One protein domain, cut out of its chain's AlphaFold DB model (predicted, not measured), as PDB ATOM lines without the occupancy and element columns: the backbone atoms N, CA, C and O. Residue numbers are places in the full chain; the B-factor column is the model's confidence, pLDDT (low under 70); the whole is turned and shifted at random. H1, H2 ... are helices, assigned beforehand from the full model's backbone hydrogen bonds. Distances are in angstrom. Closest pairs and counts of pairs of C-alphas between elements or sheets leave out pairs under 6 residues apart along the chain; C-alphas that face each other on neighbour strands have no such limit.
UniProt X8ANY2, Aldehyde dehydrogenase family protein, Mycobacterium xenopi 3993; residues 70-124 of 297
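What this domain is: This is residues 70 to 124 of the 297 residues of the protein "Aldehyde dehydrogenase family protein" of Mycobacterium xenopi 3993 (UniProt X8ANY2). Two helices, H1 and H2, follow each other end to end and make a wide corner at residue 86, and a long stretch with no named element, residues 99 to 124, folds back from the far end of H2 and returns to the end where H1 begins. The shape is that of a stretched hairpin, one arm of helix and one of loop. The printed part has 55 residues, with two named helices in the order H1, H2 and no named strand; its class is all helix. It is loose, with a radius of gyration of the C-alphas of 13.6 A, and its C-alphas span 40 by 18 by 16 A, a rod.

How they stand to each other: H1, residues 70 to 85, and H2, residues 87 to 98, are joined by a tight link of one residue, Glu 86. The two helices meet only through their link. In both H1 and H2, every O i to N i+4 pair is within hydrogen-bond range.

Where its parts are: H1 has 16 residues and runs 22.9 A from C-alpha 70 at (245.139, 243.347, 195.598) to C-alpha 85 at (228.361, 228.352, 191.406). H2 has 12 residues and runs 16.0 A, ending with C-alpha 98 at (230.674, 222.934, 170.839). Residues 99 to 124 follow, and C-alpha 124 is at (254.892, 241.172, 193.341).

The domain as a whole: The C-alphas of Gly 99 and Asp 124 are the two farthest apart, at 40.7 A, while those of Gly 70 and Asp 124, the first and last printed, are 10.2 A apart. The printed part has no cut. The mean pLDDT of the printed part is 74.0; that of H1 is 94 and that of H2 is 88. Residues 104 to 124 are under 70, the model's low confidence.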
ATOM      1  N   GLY A  70     246.112 243.794 194.601       94.94
ATOM      2  CA  GLY A  70     245.139 243.347 195.598       94.94
ATOM      3  C   GLY A  70     243.699 243.456 195.099       94.94
ATOM      4  O   GLY A  70     242.931 242.505 195.240       94.94
ATOM      5  N   PHE A  71     243.356 244.567 194.437       93.44
ATOM      6  CA  PHE A  71     242.036 244.742 193.831       93.44
ATOM      7  C   PHE A  71     241.779 243.711 192.727       93.44
ATOM      8  O   PHE A  71     240.762 243.018 192.758       93.44
ATOM      9  N   ARG A  72     242.738 243.516 191.809       95.25
ATOM     10  CA  ARG A  72     242.613 242.499 190.752       95.25
ATOM     11  C   ARG A  72     242.428 241.092 191.309       95.25
ATOM     12  O   ARG A  72     241.613 240.339 190.783       95.25
ATOM     13  N   LYS A  73     243.170 240.736 192.362       95.12
ATOM     14  CA  LYS A  73     243.024 239.441 193.033       95.12
ATOM     15  C   LYS A  73     241.599 239.264 193.560       95.12
ATOM     16  O   LYS A  73     240.973 238.264 193.228       95.12
ATOM     17  N   ALA A  74     241.074 240.248 194.292       95.25
ATOM     18  CA  ALA A  74     239.717 240.190 194.831       95.25
ATOM     19  C   ALA A  74     238.654 240.036 193.725       95.25
ATOM     20  O   ALA A  74     237.739 239.226 193.856       95.25
ATOM     21  N   CYS A  75     238.794 240.752 192.603       94.81
ATOM     22  CA  CYS A  75     237.892 240.604 191.456       94.81
ATOM     23  C   CYS A  75     237.950 239.204 190.827       94.81
ATOM     24  O   CYS A  75     236.918 238.651 190.455       94.81
ATOM     25  N   LEU A  76     239.142 238.621 190.693       94.88
ATOM     26  CA  LEU A  76     239.305 237.282 190.125       94.88
ATOM     27  C   LEU A  76     238.811 236.181 191.074       94.88
ATOM     28  O   LEU A  76     238.255 235.194 190.600       94.88
ATOM     29  N   GLU A  77     238.969 236.352 192.388       95.38
ATOM     30  CA  GLU A  77     238.384 235.457 193.395       95.38
ATOM     31  C   GLU A  77     236.852 235.501 193.332       95.38
ATOM     32  O   GLU A  77     236.215 234.455 193.235       95.38
ATOM     33  N   GLN A  78     236.261 236.700 193.254       96.75
ATOM     34  CA  GLN A  78     234.820 236.863 193.045       96.75
ATOM     35  C   GLN A  78     234.348 236.197 191.741       96.75
ATOM     36  O   GLN A  78     233.301 235.548 191.709       96.75
ATOM     37  N   PHE A  79     235.108 236.344 190.654       95.06
ATOM     38  CA  PHE A  79     234.785 235.707 189.379       95.06
ATOM     39  C   PHE A  79     234.871 234.177 189.464       95.06
ATOM     40  O   PHE A  79     233.999 233.488 188.941       95.06
ATOM     41  N   GLN A  80     235.875 233.642 190.163       94.25
ATOM     42  CA  GLN A  80     235.999 232.206 190.405       94.25
ATOM     43  C   GLN A  80     234.797 231.666 191.191       94.25
ATOM     44  O   GLN A  80     234.242 230.640 190.808       94.25
ATOM     45  N   GLU A  81     234.381 232.347 192.260       94.81
ATOM     46  CA  GLU A  81     233.209 231.950 193.050       94.81
ATOM     47  C   GLU A  81     231.937 231.901 192.193       94.81
ATOM     48  O   GLU A  81     231.176 230.936 192.272       94.81
ATOM     49  N   ALA A  82     231.741 232.893 191.319       94.19
ATOM     50  CA  ALA A  82     230.619 232.912 190.385       94.19
ATOM     51  C   ALA A  82     230.677 231.763 189.360       94.19
ATOM     52  O   ALA A  82     229.657 231.129 189.095       94.19
ATOM     53  N   LEU A  83     231.857 231.456 188.809       91.31
ATOM     54  CA  LEU A  83     232.029 230.339 187.872       91.31
ATOM     55  C   LEU A  83     231.764 228.979 188.527       91.31
ATOM     56  O   LEU A  83     231.139 228.118 187.912       91.31
ATOM     57  N   GLU A  84     232.227 228.774 189.761       91.19
ATOM     58  CA  GLU A  84     231.999 227.523 190.495       91.19
ATOM     59  C   GLU A  84     230.520 227.319 190.841       91.19
ATOM     60  O   GLU A  84     230.032 226.188 190.789       91.19
ATOM     61  N   ALA A  85     229.798 228.401 191.148       92.06
ATOM     62  CA  ALA A  85     228.361 228.352 191.406       92.06
ATOM     63  C   ALA A  85     227.551 227.918 190.168       92.06
ATOM     64  O   ALA A  85     226.561 227.204 190.312       92.06
ATOM     65  N   GLU A  86     227.996 228.287 188.963       90.00
ATOM     66  CA  GLU A  86     227.282 228.045 187.694       90.00
ATOM     67  C   GLU A  86     227.904 226.922 186.839       90.00
ATOM     68  O   GLU A  86     227.540 226.719 185.679       90.00
ATOM     69  N   LYS A  87     228.861 226.164 187.386       88.69
ATOM     70  CA  LYS A  87     229.714 225.242 186.613       88.69
ATOM     71  C   LYS A  87     228.968 224.165 185.819       88.69
ATOM     72  O   LYS A  87     229.438 223.775 184.753       88.69
ATOM     73  N   GLU A  88     227.850 223.655 186.340       88.50
ATOM     74  CA  GLU A  88     227.083 222.596 185.670       88.50
ATOM     75  C   GLU A  88     226.217 223.178 184.545       88.50
ATOM     76  O   GLU A  88     226.204 222.621 183.452       88.50
ATOM     77  N   ALA A  89     225.617 224.356 184.750       87.25
ATOM     78  CA  ALA A  89     224.903 225.071 183.691       87.25
ATOM     79  C   ALA A  89     225.852 225.464 182.542       87.25
ATOM     80  O   ALA A  89     225.540 225.256 181.372       87.25
ATOM     81  N   LEU A  90     227.057 225.948 182.871       87.44
ATOM     82  CA  LEU A  90     228.098 226.238 181.878       87.44
ATOM     83  C   LEU A  90     228.566 224.982 181.136       87.44
ATOM     84  O   LEU A  90     228.853 225.041 179.944       87.44
ATOM     85  N   ARG A  91     228.658 223.838 181.824       87.38
ATOM     86  CA  ARG A  91     229.010 222.564 181.188       87.38
ATOM     87  C   ARG A  91     227.969 222.156 180.152       87.38
ATOM     88  O   ARG A  91     228.357 221.733 179.068       87.38
ATOM     89  N   GLU A  92     226.688 222.226 180.499       87.75
ATOM     90  CA  GLU A  92     225.598 221.863 179.589       87.75
ATOM     91  C   GLU A  92     225.620 222.733 178.332       87.75
ATOM     92  O   GLU A  92     225.584 222.194 177.227       87.75
ATOM     93  N   GLU A  93     225.801 224.046 178.492       88.12
ATOM     94  CA  GLU A  93     225.895 224.960 177.352       88.12
ATOM     95  C   GLU A  93     227.108 224.656 176.466       88.12
ATOM     96  O   GLU A  93     226.978 224.498 175.256       88.12
ATOM     97  N   LEU A  94     228.290 224.453 177.056       87.75
ATOM     98  CA  LEU A  94     229.496 224.107 176.295       87.75
ATOM     99  C   LEU A  94     229.348 222.798 175.504       87.75
ATOM    100  O   LEU A  94     229.916 222.663 174.419       87.75
ATOM    101  N   ILE A  95     228.620 221.815 176.041       89.12
ATOM    102  CA  ILE A  95     228.335 220.563 175.329       89.12
ATOM    103  C   ILE A  95     227.446 220.840 174.116       89.12
ATOM    104  O   ILE A  95     227.707 220.286 173.047       89.12
ATOM    105  N   LEU A  96     226.432 221.690 174.271       89.88
ATOM    106  CA  LEU A  96     225.451 221.985 173.231       89.88
ATOM    107  C   LEU A  96     226.001 222.910 172.142       89.88
ATOM    108  O   LEU A  96     225.738 222.656 170.973       89.88
ATOM    109  N   GLU A  97     226.811 223.913 172.482       88.31
ATOM    110  CA  GLU A  97     227.401 224.834 171.499       88.31
ATOM    111  C   GLU A  97     228.575 224.216 170.733       88.31
ATOM    112  O   GLU A  97     228.748 224.435 169.536       88.31
ATOM    113  N   VAL A  98     229.422 223.445 171.423       88.19
ATOM    114  CA  VAL A  98     230.674 222.934 170.839       88.19
ATOM    115  C   VAL A  98     230.521 221.491 170.343       88.19
ATOM    116  O   VAL A  98     231.359 221.008 169.582       88.19
ATOM    117  N   GLY A  99     229.476 220.773 170.769       83.69
ATOM    118  CA  GLY A  99     229.306 219.342 170.483       83.69
ATOM    119  C   GLY A  99     230.331 218.465 171.208       83.69
ATOM    120  O   GLY A  99     230.681 217.374 170.754       83.69
ATOM    121  N   CYS A 100     230.890 218.958 172.314       77.69
ATOM    122  CA  CYS A 100     231.958 218.277 173.031       77.69
ATOM    123  C   CYS A 100     231.398 217.096 173.848       77.69
ATOM    124  O   CYS A 100     230.453 217.292 174.613       77.69
ATOM    125  N   PRO A 101     231.970 215.875 173.771       78.88
ATOM    126  CA  PRO A 101     231.493 214.751 174.573       78.88
ATOM    127  C   PRO A 101     231.514 215.083 176.068       78.88
ATOM    128  O   PRO A 101     232.518 215.584 176.566       78.88
ATOM    129  N   ALA A 102     230.469 214.723 176.816       75.56
ATOM    130  CA  ALA A 102     230.321 215.105 178.228       75.56
ATOM    131  C   ALA A 102     231.499 214.695 179.143       75.56
ATOM    132  O   ALA A 102     231.747 215.319 180.172       75.56
ATOM    133  N   ARG A 103     232.248 213.645 178.777       75.06
ATOM    134  CA  ARG A 103     233.441 213.180 179.518       75.06
ATOM    135  C   ARG A 103     234.750 213.828 179.056       75.06
ATOM    136  O   ARG A 103     235.796 213.558 179.644       75.06
ATOM    137  N   SER A 104     234.713 214.643 178.006       68.62
ATOM    138  CA  SER A 104     235.875 215.358 177.486       68.62
ATOM    139  C   SER A 104     236.437 216.309 178.545       68.62
ATOM    140  O   SER A 104     235.653 216.942 179.252       68.62
ATOM    141  N   PRO A 105     237.768 216.491 178.635       61.31
ATOM    142  CA  PRO A 105     238.386 217.474 179.528       61.31
ATOM    143  C   PRO A 105     237.891 218.916 179.335       61.31
ATOM    144  O   PRO A 105     238.071 219.733 180.225       61.31
ATOM    145  N   MET A 106     237.306 219.235 178.178       56.88
ATOM    146  CA  MET A 106     236.719 220.547 177.893       56.88
ATOM    147  C   MET A 106     235.314 220.700 178.499       56.88
ATOM    148  O   MET A 106     235.017 221.741 179.066       56.88
ATOM    149  N   ALA A 107     234.466 219.668 178.403       59.75
ATOM    150  CA  ALA A 107     233.128 219.658 179.008       59.75
ATOM    151  C   ALA A 107     233.197 219.407 180.519       59.75
ATOM    152  O   ALA A 107     232.419 219.937 181.309       59.75
ATOM    153  N   ARG A 108     234.184 218.622 180.952       58.56
ATOM    154  CA  ARG A 108     234.570 218.517 182.348       58.56
ATOM    155  C   ARG A 108     235.214 219.845 182.731       58.56
ATOM    156  O   ARG A 108     236.434 219.943 182.753       58.56
ATOM    157  N   SER A 109     234.388 220.835 183.077       54.28
ATOM    158  CA  SER A 109     234.748 222.047 183.824       54.28
ATOM    159  C   SER A 109     235.287 221.668 185.208       54.28
ATOM    160  O   SER A 109     234.792 222.096 186.239       54.28
ATOM    161  N   SER A 110     236.292 220.797 185.263       43.69
ATOM    162  CA  SER A 110     237.188 220.682 186.387       43.69
ATOM    163  C   SER A 110     238.214 221.789 186.209       43.69
ATOM    164  O   SER A 110     239.374 221.540 185.883       43.69
ATOM    165  N   MET A 111     237.791 223.022 186.486       41.88
ATOM    166  CA  MET A 111     238.641 223.806 187.368       41.88
ATOM    167  C   MET A 111     238.842 222.897 188.591       41.88
ATOM    168  O   MET A 111     237.858 222.403 189.145       41.88
ATOM    169  N   PRO A 112     240.070 222.461 188.912       41.12
ATOM    170  CA  PRO A 112     240.265 221.555 190.031       41.12
ATOM    171  C   PRO A 112     239.699 222.225 191.288       41.12
ATOM    172  O   PRO A 112     240.302 223.170 191.782       41.12
ATOM    173  N   ALA A 113     238.583 221.703 191.812       41.75
ATOM    174  CA  ALA A 113     237.818 222.222 192.957       41.75
ATOM    175  C   ALA A 113     238.614 222.339 194.280       41.75
ATOM    176  O   ALA A 113     238.062 222.681 195.318       41.75
ATOM    177  N   GLY A 114     239.916 222.047 194.261       38.03
ATOM    178  CA  GLY A 114     240.842 222.197 195.385       38.03
ATOM    179  C   GLY A 114     242.103 223.000 195.065       38.03
ATOM    180  O   GLY A 114     242.889 223.274 195.965       38.03
ATOM    181  N   ARG A 115     242.311 223.430 193.814       41.81
ATOM    182  CA  ARG A 115     243.252 224.512 193.526       41.81
ATOM    183  C   ARG A 115     242.408 225.774 193.526       41.81
ATOM    184  O   ARG A 115     242.024 226.269 192.470       41.81
ATOM    185  N   ARG A 116     242.138 226.306 194.732       43.44
ATOM    186  CA  ARG A 116     242.016 227.763 194.904       43.44
ATOM    187  C   ARG A 116     243.125 228.291 194.019       43.44
ATOM    188  O   ARG A 116     244.262 227.851 194.214       43.44
ATOM    189  N   ALA A 117     242.797 229.012 192.952       45.28
ATOM    190  CA  ALA A 117     243.857 229.562 192.151       45.28
ATOM    191  C   ALA A 117     244.632 230.394 193.168       45.28
ATOM    192  O   ALA A 117     244.157 231.425 193.635       45.28
ATOM    193  N   GLU A 118     245.801 229.914 193.593       44.28
ATOM    194  CA  GLU A 118     246.875 230.812 193.922       44.28
ATOM    195  C   GLU A 118     247.046 231.532 192.601       44.28
ATOM    196  O   GLU A 118     247.764 231.056 191.728       44.28
ATOM    197  N   ILE A 119     246.232 232.570 192.383       47.75
ATOM    198  CA  ILE A 119     246.438 233.579 191.373       47.75
ATOM    199  C   ILE A 119     247.778 234.091 191.836       47.75
ATOM    200  O   ILE A 119     247.824 234.791 192.857       47.75
ATOM    201  N   PRO A 120     248.883 233.605 191.242       45.94
ATOM    202  CA  PRO A 120     250.169 233.932 191.784       45.94
ATOM    203  C   PRO A 120     250.202 235.435 191.634       45.94
ATOM    204  O   PRO A 120     249.860 235.950 190.561       45.94
ATOM    205  N   ASP A 121     250.544 236.131 192.707       48.34
ATOM    206  CA  ASP A 121     250.838 237.542 192.618       48.34
ATOM    207  C   ASP A 121     252.112 237.688 191.770       48.34
ATOM    208  O   ASP A 121     253.239 237.827 192.244       48.34
ATOM    209  N   GLN A 122     251.955 237.518 190.457       50.31
ATOM    210  CA  GLN A 122     253.009 237.689 189.478       50.31
ATOM    211  C   GLN A 122     253.367 239.173 189.357       50.31
ATOM    212  O   GLN A 122     254.389 239.481 188.739       50.31
ATOM    213  N   ALA A 123     252.559 240.074 189.938       46.59
ATOM    214  CA  ALA A 123     252.898 241.481 190.051       46.59
ATOM    215  C   ALA A 123     253.974 241.698 191.128       46.59
ATOM    216  O   ALA A 123     254.910 242.453 190.875       46.59
ATOM    217  N   ASP A 124     253.936 240.965 192.244       43.78
ATOM    218  CA  ASP A 124     254.892 241.172 193.341       43.78
ATOM    219  C   ASP A 124     256.224 240.409 193.156       43.78
ATOM    220  O   ASP A 124     257.311 240.927 193.426       43.78
TER     221      ASP A 124